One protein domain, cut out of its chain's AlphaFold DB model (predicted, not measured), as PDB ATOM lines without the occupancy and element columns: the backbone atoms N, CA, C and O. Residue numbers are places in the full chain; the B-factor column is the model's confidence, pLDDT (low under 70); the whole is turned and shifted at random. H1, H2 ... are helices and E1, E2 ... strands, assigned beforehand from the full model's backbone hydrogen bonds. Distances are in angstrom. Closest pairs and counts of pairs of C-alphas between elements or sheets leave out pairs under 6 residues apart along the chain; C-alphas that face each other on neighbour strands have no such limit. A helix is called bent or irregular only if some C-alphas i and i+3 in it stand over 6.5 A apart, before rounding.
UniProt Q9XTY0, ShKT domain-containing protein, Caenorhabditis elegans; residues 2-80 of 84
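Overview. This is residues 2 to 80 of the 84 residues of the protein "ShKT domain-containing protein" of Caenorhabditis elegans (UniProt Q9XTY0). A single helix, H1, sticks out as a long arm from a small body built largely of loops; its residues 2 to 12 stand free. In the body, a small strand hairpin, E1 and E2, lies near one short helix, H3, and a second short helix, H2, sits on the far side of H3 from the hairpin. The 79 printed residues hold three named helices and two named strands in the order H1, E1, E2, H2, H3; the sheet, in the order E1 - E2, is antiparallel. The class is mixed, helices and strands, with 39 residues, under half, in named elements. The whole is only just loose, close to compact, with a radius of gyration of the C-alphas of 14.3 A and spans of 49 by 24 by 19 A, the arm making the length.

Along the chain. Find C-alpha 2 at (15.207, 24.297, 24.853); from there H1, residues 2 to 17, runs 23.4 A to C-alpha 17 at (11.688, 26.216, 1.823). Go on to E1, residues 38 to 41, 9.4 A long, and E2, residues 44 to 47, 9.5 A. Then come H2, residues 56 to 62, 9.9 A, and H3, residues 66 to 73, 10.8 A, which ends at C-alpha 73 at (8.740, 27.377, -11.378). H2 and H3 are irregular: C-alphas 58 and 61 are 7.3 A apart, and C-alphas 67 and 70 are 7.6 A apart.

Arrangement. Start at H1, which is apart from E2, H2 and H3. Next look at the hairpin E1 and E2, antiparallel at 140 degrees, where N 39 and O 46 are within hydrogen-bond range at 2.9 A, and N 41 and O 44 at 2.8 A. Outside the named strands, residues 27 to 28 form a short antiparallel pairing with residues 44 to 45 of E2. The closest C-alphas of E1 and H3, Asn 41 and Ser 69, are 7.0 A apart. E2 and H3 are apart, but only just, at 8.4 A. H2 and H3 form a helical hairpin, opposite ways at a shallow tilt of 26 degrees; they only just touch, with 3 pairs of C-alphas within 8 A, the closest being Tyr 62 and Tyr 68 at 6.6 A. In H1 every O i to N i+4 pair is within hydrogen-bond range; in H2 it is 1 of 3, with 2 of 4 O i to N i+3 pairs, and in H3 2 of 4.

Size, cuts and confidence. Look at Lys 2 and Tyr 57 for the two C-alphas farthest apart, 49.4 A. Without residues 2 to 12 the body spans 31 by 23 by 18 A. The printed part has no cut; the link from H1 to E1, 20 residues, is long. The mean pLDDT of the printed part is 76.7, and it is under 70 at residues 13, 16 to 19, 22 and 48 to 49.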
ATOM      1  N   LYS A   2      14.291  23.925  25.960       77.33
ATOM      2  CA  LYS A   2      15.207  24.297  24.853       77.33
ATOM      3  C   LYS A   2      15.046  23.464  23.562       77.33
ATOM      4  O   LYS A   2      15.099  24.022  22.475       77.33
ATOM      5  N   LEU A   3      14.785  22.157  23.686       79.44
ATOM      6  CA  LEU A   3      14.605  21.250  22.541       79.44
ATOM      7  C   LEU A   3      13.350  21.569  21.700       79.44
ATOM      8  O   LEU A   3      13.397  21.506  20.477       79.44
ATOM      9  N   LEU A   4      12.242  21.960  22.345       78.37
ATOM     10  CA  LEU A   4      10.980  22.285  21.662       78.37
ATOM     11  C   LEU A   4      11.106  23.554  20.804       78.37
ATOM     12  O   LEU A   4      10.565  23.609  19.703       78.37
ATOM     13  N   ALA A   5      11.857  24.553  21.282       77.21
ATOM     14  CA  ALA A   5      12.094  25.790  20.539       77.21
ATOM     15  C   ALA A   5      12.913  25.551  19.257       77.21
ATOM     16  O   ALA A   5      12.583  26.099  18.209       77.21
ATOM     17  N   LEU A   6      13.934  24.688  19.325       76.05
ATOM     18  CA  LEU A   6      14.744  24.300  18.164       76.05
ATOM     19  C   LEU A   6      13.917  23.556  17.106       76.05
ATOM     20  O   LEU A   6      14.013  23.878  15.925       76.05
ATOM     21  N   LEU A   7      13.067  22.613  17.526       78.74
ATOM     22  CA  LEU A   7      12.177  21.888  16.611       78.74
ATOM     23  C   LEU A   7      11.189  22.830  15.909       78.74
ATOM     24  O   LEU A   7      10.991  22.713  14.701       78.74
ATOM     25  N   SER A   8      10.622  23.793  16.642       79.82
ATOM     26  CA  SER A   8       9.719  24.804  16.077       79.82
ATOM     27  C   SER A   8      10.419  25.684  15.032       79.82
ATOM     28  O   SER A   8       9.893  25.890  13.939       79.82
ATOM     29  N   PHE A   9      11.645  26.138  15.313       79.45
ATOM     30  CA  PHE A   9      12.408  26.970  14.377       79.45
ATOM     31  C   PHE A   9      12.768  26.210  13.090       79.45
ATOM     32  O   PHE A   9      12.602  26.739  11.992       79.45
ATOM     33  N   CYS A  10      13.175  24.940  13.206       79.03
ATOM     34  CA  CYS A  10      13.424  24.083  12.046       79.03
ATOM     35  C   CYS A  10      12.161  23.854  11.203       79.03
ATOM     36  O   CYS A  10      12.244  23.880   9.977       79.03
ATOM     37  N   LEU A  11      10.997  23.664  11.837       79.24
ATOM     38  CA  LEU A  11       9.722  23.500  11.133       79.24
ATOM     39  C   LEU A  11       9.340  24.751  10.339       79.24
ATOM     40  O   LEU A  11       8.938  24.629   9.186       79.24
ATOM     41  N   LEU A  12       9.510  25.944  10.914       73.47
ATOM     42  CA  LEU A  12       9.224  27.205  10.220       73.47
ATOM     43  C   LEU A  12      10.122  27.399   8.997       73.47
ATOM     44  O   LEU A  12       9.647  27.767   7.923       73.47
ATOM     45  N   ILE A  13      11.413  27.101   9.145       69.61
ATOM     46  CA  ILE A  13      12.380  27.191   8.053       69.61
ATOM     47  C   ILE A  13      12.043  26.175   6.951       69.61
ATOM     48  O   ILE A  13      11.979  26.544   5.780       69.61
ATOM     49  N   ALA A  14      11.774  24.916   7.308       71.69
ATOM     50  CA  ALA A  14      11.371  23.886   6.349       71.69
ATOM     51  C   ALA A  14      10.076  24.268   5.612       71.69
ATOM     52  O   ALA A  14       9.968  24.074   4.400       71.69
ATOM     53  N   PHE A  15       9.121  24.874   6.321       70.73
ATOM     54  CA  PHE A  15       7.888  25.367   5.719       70.73
ATOM     55  C   PHE A  15       8.158  26.489   4.712       70.73
ATOM     56  O   PHE A  15       7.569  26.477   3.635       70.73
ATOM     57  N   ALA A  16       9.080  27.412   5.002       63.60
ATOM     58  CA  ALA A  16       9.489  28.463   4.066       63.60
ATOM     59  C   ALA A  16      10.189  27.898   2.814       63.60
ATOM     60  O   ALA A  16       9.882  28.320   1.702       63.60
ATOM     61  N   TYR A  17      11.064  26.897   2.967       65.12
ATOM     62  CA  TYR A  17      11.688  26.216   1.823       65.12
ATOM     63  C   TYR A  17      10.681  25.445   0.970       65.12
ATOM     64  O   TYR A  17      10.875  25.328  -0.231       65.12
ATOM     65  N   SER A  18       9.579  24.961   1.549       66.82
ATOM     66  CA  SER A  18       8.528  24.301   0.763       66.82
ATOM     67  C   SER A  18       7.733  25.256  -0.138       66.82
ATOM     68  O   SER A  18       7.031  24.799  -1.037       66.82
ATOM     69  N   GLN A  19       7.848  26.575   0.068       67.80
ATOM     70  CA  GLN A  19       7.133  27.574  -0.737       67.80
ATOM     71  C   GLN A  19       7.783  27.794  -2.106       67.80
ATOM     72  O   GLN A  19       7.102  28.167  -3.058       67.80
ATOM     73  N   CYS A  20       9.091  27.558  -2.219       71.06
ATOM     74  CA  CYS A  20       9.862  27.789  -3.432       71.06
ATOM     75  C   CYS A  20      10.582  26.513  -3.851       71.06
ATOM     76  O   CYS A  20      11.304  25.899  -3.075       71.06
ATOM     77  N   CYS A  21      10.434  26.126  -5.112       70.22
ATOM     78  CA  CYS A  21      10.993  24.862  -5.592       70.22
ATOM     79  C   CYS A  21      12.487  24.907  -5.885       70.22
ATOM     80  O   CYS A  21      13.125  23.869  -6.029       70.22
ATOM     81  N   SER A  22      13.056  26.103  -5.975       65.66
ATOM     82  CA  SER A  22      14.482  26.310  -6.174       65.66
ATOM     83  C   SER A  22      14.952  27.407  -5.229       65.66
ATOM     84  O   SER A  22      14.979  28.575  -5.585       65.66
ATOM     85  N   GLY A  23      15.301  27.031  -4.001       70.19
ATOM     86  CA  GLY A  23      15.936  27.934  -3.040       70.19
ATOM     87  C   GLY A  23      14.979  28.671  -2.106       70.19
ATOM     88  O   GLY A  23      13.792  28.370  -2.024       70.19
ATOM     89  N   ALA A  24      15.536  29.605  -1.337       76.01
ATOM     90  CA  ALA A  24      14.782  30.374  -0.358       76.01
ATOM     91  C   ALA A  24      13.974  31.495  -1.035       76.01
ATOM     92  O   ALA A  24      14.481  32.122  -1.971       76.01
ATOM     93  N   PRO A  25      12.757  31.794  -0.553       80.01
ATOM     94  CA  PRO A  25      12.030  32.975  -0.995       80.01
ATOM     95  C   PRO A  25      12.789  34.262  -0.648       80.01
ATOM     96  O   PRO A  25      13.381  34.375   0.425       80.01
ATOM     97  N   LEU A  26      12.715  35.258  -1.534       82.56
ATOM     98  CA  LEU A  26      13.239  36.608  -1.310       82.56
ATOM     99  C   LEU A  26      12.403  37.382  -0.274       82.56
ATOM    100  O   LEU A  26      12.923  38.230   0.445       82.56
ATOM    101  N   GLY A  27      11.098  37.104  -0.223       84.61
ATOM    102  CA  GLY A  27      10.118  37.798   0.613       84.61
ATOM    103  C   GLY A  27       8.689  37.463   0.191       84.61
ATOM    104  O   GLY A  27       8.493  36.621  -0.681       84.61
ATOM    105  N   MET A  28       7.689  38.098   0.803       84.03
ATOM    106  CA  MET A  28       6.288  37.935   0.397       84.03
ATOM    107  C   MET A  28       5.980  38.734  -0.874       84.03
ATOM    108  O   MET A  28       6.591  39.775  -1.117       84.03
ATOM    109  N   CYS A  29       5.009  38.278  -1.661       82.65
ATOM    110  CA  CYS A  29       4.514  39.040  -2.801       82.65
ATOM    111  C   CYS A  29       3.744  40.276  -2.333       82.65
ATOM    112  O   CYS A  29       2.969  40.213  -1.378       82.65
ATOM    113  N   ILE A  30       3.887  41.386  -3.052       85.99
ATOM    114  CA  ILE A  30       3.080  42.589  -2.827       85.99
ATOM    115  C   ILE A  30       2.124  42.701  -4.007       85.99
ATOM    116  O   ILE A  30       2.569  42.927  -5.124       85.99
ATOM    117  N   ASN A  31       0.817  42.520  -3.793       84.11
ATOM    118  CA  ASN A  31      -0.187  42.547  -4.872       84.11
ATOM    119  C   ASN A  31       0.161  41.618  -6.058       84.11
ATOM    120  O   ASN A  31       0.052  42.022  -7.212       84.11
ATOM    121  N   GLN A  32       0.615  40.386  -5.785       74.28
ATOM    122  CA  GLN A  32       1.093  39.425  -6.799       74.28
ATOM    123  C   GLN A  32       2.324  39.887  -7.604       74.28
ATOM    124  O   GLN A  32       2.705  39.230  -8.571       74.28
ATOM    125  N   HIS A  33       2.964  40.983  -7.196       78.96
ATOM    126  CA  HIS A  33       4.184  41.506  -7.792       78.96
ATOM    127  C   HIS A  33       5.415  41.098  -6.987       78.96
ATOM    128  O   HIS A  33       5.406  41.072  -5.751       78.96
ATOM    129  N   CYS A  34       6.482  40.814  -7.726       81.84
ATOM    130  CA  CYS A  34       7.802  40.470  -7.227       81.84
ATOM    131  C   CYS A  34       8.860  41.213  -8.057       81.84
ATOM    132  O   CYS A  34       8.568  41.595  -9.189       81.84
ATOM    133  N   PRO A  35      10.064  41.459  -7.511       79.88
ATOM    134  CA  PRO A  35      11.141  42.104  -8.258       79.88
ATOM    135  C   PRO A  35      11.597  41.259  -9.459       79.88
ATOM    136  O   PRO A  35      11.438  40.035  -9.462       79.88
ATOM    137  N   ASN A  36      12.219  41.909 -10.447       76.63
ATOM    138  CA  ASN A  36      12.734  41.268 -11.659       76.63
ATOM    139  C   ASN A  36      13.556  40.000 -11.367       76.63
ATOM    140  O   ASN A  36      14.358  39.960 -10.430       76.63
ATOM    141  N   GLY A  37      13.379  38.968 -12.192       74.32
ATOM    142  CA  GLY A  37      14.066  37.682 -12.046       74.32
ATOM    143  C   GLY A  37      13.527  36.813 -10.906       74.32
ATOM    144  O   GLY A  37      14.070  35.738 -10.647       74.32
ATOM    145  N   THR A  38      12.461  37.248 -10.234       75.94
ATOM    146  CA  THR A  38      11.735  36.471  -9.226       75.94
ATOM    147  C   THR A  38      10.253  36.415  -9.571       75.94
ATOM    148  O   THR A  38       9.767  37.165 -10.417       75.94
ATOM    149  N   MET A  39       9.519  35.506  -8.940       73.48
ATOM    150  CA  MET A  39       8.110  35.303  -9.249       73.48
ATOM    151  C   MET A  39       7.280  34.988  -8.012       73.48
ATOM    152  O   MET A  39       7.773  34.368  -7.073       73.48
ATOM    153  N   CYS A  40       6.003  35.366  -8.028       75.48
ATOM    154  CA  CYS A  40       5.108  35.076  -6.918       75.48
ATOM    155  C   CYS A  40       4.639  33.612  -6.940       75.48
ATOM    156  O   CYS A  40       3.872  33.216  -7.819       75.48
ATOM    157  N   ASN A  41       5.057  32.813  -5.959       74.51
ATOM    158  CA  ASN A  41       4.550  31.469  -5.704       74.51
ATOM    159  C   ASN A  41       4.062  31.342  -4.261       74.51
ATOM    160  O   ASN A  41       4.787  31.655  -3.324       74.51
ATOM    161  N   ASN A  42       2.825  30.883  -4.079       75.74
ATOM    162  CA  ASN A  42       2.171  30.774  -2.771       75.74
ATOM    163  C   ASN A  42       2.349  32.016  -1.866       75.74
ATOM    164  O   ASN A  42       2.603  31.899  -0.671       75.74
ATOM    165  N   ASN A  43       2.232  33.214  -2.452       81.02
ATOM    166  CA  ASN A  43       2.445  34.506  -1.792       81.02
ATOM    167  C   ASN A  43       3.903  34.821  -1.384       81.02
ATOM    168  O   ASN A  43       4.136  35.749  -0.610       81.02
ATOM    169  N   TRP A  44       4.884  34.106  -1.938       82.37
ATOM    170  CA  TRP A  44       6.314  34.362  -1.776       82.37
ATOM    171  C   TRP A  44       7.004  34.635  -3.113       82.37
ATOM    172  O   TRP A  44       6.765  33.947  -4.099       82.37
ATOM    173  N   CYS A  45       7.899  35.616  -3.150       82.45
ATOM    174  CA  CYS A  45       8.769  35.883  -4.284       82.45
ATOM    175  C   CYS A  45       9.897  34.857  -4.323       82.45
ATOM    176  O   CYS A  45      10.880  34.968  -3.592       82.45
ATOM    177  N   CYS A  46       9.749  33.845  -5.166       78.85
ATOM    178  CA  CYS A  46      10.753  32.817  -5.367       78.85
ATOM    179  C   CYS A  46      11.773  33.254  -6.420       78.85
ATOM    180  O   CYS A  46      11.392  33.869  -7.420       78.85
ATOM    181  N   PRO A  47      13.060  32.937  -6.224       74.27
ATOM    182  CA  PRO A  47      14.085  33.242  -7.202       74.27
ATOM    183  C   PRO A  47      13.901  32.395  -8.461       74.27
ATOM    184  O   PRO A  47      13.675  31.188  -8.391       74.27
ATOM    185  N   GLY A  48      14.083  33.040  -9.608       66.74
ATOM    186  CA  GLY A  48      14.190  32.374 -10.888       66.74
ATOM    187  C   GLY A  48      12.892  32.249 -11.663       66.74
ATOM    188  O   GLY A  48      11.862  31.817 -11.157       66.74
ATOM    189  N   CYS A  49      12.988  32.613 -12.933       69.45
ATOM    190  CA  CYS A  49      11.945  32.504 -13.933       69.45
ATOM    191  C   CYS A  49      12.655  31.966 -15.182       69.45
ATOM    192  O   CYS A  49      13.143  32.732 -16.010       69.45
ATOM    193  N   TYR A  50      12.853  30.650 -15.247       70.55
ATOM    194  CA  TYR A  50      13.686  30.015 -16.273       70.55
ATOM    195  C   TYR A  50      12.949  28.828 -16.866       70.55
ATOM    196  O   TYR A  50      12.266  28.144 -16.119       70.55
ATOM    197  N   ASP A  51      13.151  28.546 -18.152       75.28
ATOM    198  CA  ASP A  51      12.693  27.310 -18.795       75.28
ATOM    199  C   ASP A  51      13.792  26.236 -18.723       75.28
ATOM    200  O   ASP A  51      14.406  25.876 -19.725       75.28
ATOM    201  N   THR A  52      14.123  25.772 -17.515       72.42
ATOM    202  CA  THR A  52      15.181  24.755 -17.325       72.42
ATOM    203  C   THR A  52      14.669  23.323 -17.445       72.42
ATOM    204  O   THR A  52      15.468  22.391 -17.536       72.42
ATOM    205  N   CYS A  53      13.353  23.121 -17.455       76.06
ATOM    206  CA  CYS A  53      12.751  21.801 -17.582       76.06
ATOM    207  C   CYS A  53      12.545  21.409 -19.056       76.06
ATOM    208  O   CYS A  53      12.003  22.167 -19.856       76.06
ATOM    209  N   SER A  54      12.917  20.178 -19.427       81.56
ATOM    210  CA  SER A  54      12.902  19.712 -20.827       81.56
ATOM    211  C   SER A  54      11.507  19.613 -21.463       81.56
ATOM    212  O   SER A  54      11.389  19.451 -22.676       81.56
ATOM    213  N   ASN A  55      10.438  19.658 -20.667       81.12
ATOM    214  CA  ASN A  55       9.061  19.407 -21.096       81.12
ATOM    215  C   ASN A  55       8.105  20.582 -20.827       81.12
ATOM    216  O   ASN A  55       6.896  20.370 -20.767       81.12
ATOM    217  N   CYS A  56       8.605  21.816 -20.710       84.41
ATOM    218  CA  CYS A  56       7.761  22.980 -20.411       84.41
ATOM    219  C   CYS A  56       6.581  23.168 -21.368       84.41
ATOM    220  O   CYS A  56       5.477  23.490 -20.928       84.41
ATOM    221  N   TYR A  57       6.767  22.856 -22.652       84.43
ATOM    222  CA  TYR A  57       5.700  22.893 -23.653       84.43
ATOM    223  C   TYR A  57       4.491  22.005 -23.287       84.43
ATOM    224  O   TYR A  57       3.353  22.392 -23.549       84.43
ATOM    225  N   MET A  58       4.709  20.863 -22.621       85.01
ATOM    226  CA  MET A  58       3.645  19.939 -22.191       85.01
ATOM    227  C   MET A  58       2.826  20.476 -21.025       85.01
ATOM    228  O   MET A  58       1.699  20.036 -20.805       85.01
ATOM    229  N   TYR A  59       3.375  21.428 -20.277       82.20
ATOM    230  CA  TYR A  59       2.716  21.976 -19.108       82.20
ATOM    231  C   TYR A  59       2.115  23.370 -19.323       82.20
ATOM    232  O   TYR A  59       1.551  23.943 -18.393       82.20
ATOM    233  N   THR A  60       2.173  23.899 -20.545       85.02
ATOM    234  CA  THR A  60       1.551  25.181 -20.921       85.02
ATOM    235  C   THR A  60       0.059  25.252 -20.579       85.02
ATOM    236  O   THR A  60      -0.449  26.300 -20.189       85.02
ATOM    237  N   ALA A  61      -0.657  24.126 -20.621       84.86
ATOM    238  CA  ALA A  61      -2.060  24.056 -20.206       84.86
ATOM    239  C   ALA A  61      -2.272  24.238 -18.685       84.86
ATOM    240  O   ALA A  61      -3.388  24.503 -18.239       84.86
ATOM    241  N   TYR A  62      -1.217  24.110 -17.877       85.23
ATOM    242  CA  TYR A  62      -1.263  24.140 -16.413       85.23
ATOM    243  C   TYR A  62      -0.587  25.381 -15.817       85.23
ATOM    244  O   TYR A  62      -0.336  25.417 -14.612       85.23
ATOM    245  N   CYS A  63      -0.334  26.424 -16.615       79.24
ATOM    246  CA  CYS A  63       0.357  27.644 -16.177       79.24
ATOM    247  C   CYS A  63      -0.258  28.316 -14.936       79.24
ATOM    248  O   CYS A  63       0.465  28.924 -14.141       79.24
ATOM    249  N   ASN A  64      -1.577  28.173 -14.753       77.55
ATOM    250  CA  ASN A  64      -2.338  28.703 -13.616       77.55
ATOM    251  C   ASN A  64      -2.799  27.615 -12.629       77.55
ATOM    252  O   ASN A  64      -3.607  27.887 -11.746       77.55
ATOM    253  N   ASN A  65      -2.315  26.378 -12.770       82.18
ATOM    254  CA  ASN A  65      -2.697  25.284 -11.889       82.18
ATOM    255  C   ASN A  65      -1.765  25.234 -10.658       82.18
ATOM    256  O   ASN A  65      -0.573  24.949 -10.812       82.18
ATOM    257  N   PRO A  66      -2.278  25.448  -9.430       72.32
ATOM    258  CA  PRO A  66      -1.456  25.448  -8.221       72.32
ATOM    259  C   PRO A  66      -0.804  24.089  -7.932       72.32
ATOM    260  O   PRO A  66       0.283  24.061  -7.356       72.32
ATOM    261  N   TYR A  67      -1.394  22.976  -8.387       76.64
ATOM    262  CA  TYR A  67      -0.795  21.643  -8.246       76.64
ATOM    263  C   TYR A  67       0.535  21.516  -8.989       76.64
ATOM    264  O   TYR A  67       1.414  20.775  -8.559       76.64
ATOM    265  N   TYR A  68       0.698  22.266 -10.080       75.97
ATOM    266  CA  TYR A  68       1.917  22.278 -10.879       75.97
ATOM    267  C   TYR A  68       2.801  23.481 -10.568       75.97
ATOM    268  O   TYR A  68       3.793  23.667 -11.254       75.97
ATOM    269  N   SER A  69       2.495  24.286  -9.542       70.80
ATOM    270  CA  SER A  69       3.286  25.471  -9.166       70.80
ATOM    271  C   SER A  69       4.785  25.179  -9.071       70.80
ATOM    272  O   SER A  69       5.604  25.963  -9.549       70.80
ATOM    273  N   CYS A  70       5.133  24.001  -8.550       71.81
ATOM    274  CA  CYS A  70       6.513  23.583  -8.414       71.81
ATOM    275  C   CYS A  70       7.182  23.233  -9.740       71.81
ATOM    276  O   CYS A  70       8.195  23.830 -10.100       71.81
ATOM    277  N   SER A  71       6.574  22.328 -10.508       73.46
ATOM    278  CA  SER A  71       7.025  21.987 -11.860       73.46
ATOM    279  C   SER A  71       6.976  23.189 -12.805       73.46
ATOM    280  O   SER A  71       7.704  23.228 -13.781       73.46
ATOM    281  N   MET A  72       6.137  24.185 -12.516       75.07
ATOM    282  CA  MET A  72       6.029  25.432 -13.263       75.07
ATOM    283  C   MET A  72       7.059  26.465 -12.884       75.07
ATOM    284  O   MET A  72       7.389  27.263 -13.749       75.07
ATOM    285  N   SER A  73       7.649  26.442 -11.692       70.17
ATOM    286  CA  SER A  73       8.740  27.377 -11.378       70.17
ATOM    287  C   SER A  73       9.869  27.345 -12.430       70.17
ATOM    288  O   SER A  73      10.423  28.391 -12.758       70.17
ATOM    289  N   CYS A  74      10.114  26.182 -13.050       73.21
ATOM    290  CA  CYS A  74      11.066  25.987 -14.148       73.21
ATOM    291  C   CYS A  74      10.476  26.079 -15.572       73.21
ATOM    292  O   CYS A  74      11.155  25.664 -16.507       73.21
ATOM    293  N   CYS A  75       9.232  26.536 -15.749       77.78
ATOM    294  CA  CYS A  75       8.557  26.664 -17.055       77.78
ATOM    295  C   CYS A  75       7.731  27.951 -17.202       77.78
ATOM    296  O   CYS A  75       6.893  28.089 -18.099       77.78
ATOM    297  N   LYS A  76       7.876  28.894 -16.268       74.83
ATOM    298  CA  LYS A  76       7.011  30.079 -16.214       74.83
ATOM    299  C   LYS A  76       7.325  31.104 -17.297       74.83
ATOM    300  O   LYS A  76       6.419  31.860 -17.652       74.83
ATOM    301  N   ALA A  77       8.530  31.080 -17.874       77.83
ATOM    302  CA  ALA A  77       8.837  31.879 -19.057       77.83
ATOM    303  C   ALA A  77       8.056  31.354 -20.274       77.83
ATOM    304  O   ALA A  77       7.405  32.149 -20.951       77.83
ATOM    305  N   THR A  78       7.970  30.030 -20.458       83.92
ATOM    306  CA  THR A  78       7.110  29.408 -21.486       83.92
ATOM    307  C   THR A  78       5.636  29.794 -21.304       83.92
ATOM    308  O   THR A  78       4.912  29.990 -22.277       83.92
ATOM    309  N   CYS A  79       5.179  29.959 -20.062       80.68
ATOM    310  CA  CYS A  79       3.825  30.426 -19.754       80.68
ATOM    311  C   CYS A  79       3.591  31.935 -19.973       80.68
ATOM    312  O   CYS A  79       2.488  32.420 -19.699       80.68
ATOM    313  N   GLY A  80       4.611  32.701 -20.374       74.27
ATOM    314  CA  GLY A  80       4.536  34.160 -20.488       74.27
ATOM    315  C   GLY A  80       4.235  34.863 -19.159       74.27
ATOM    316  O   GLY A  80       3.647  35.937 -19.159       74.27
TER     317      GLY A  80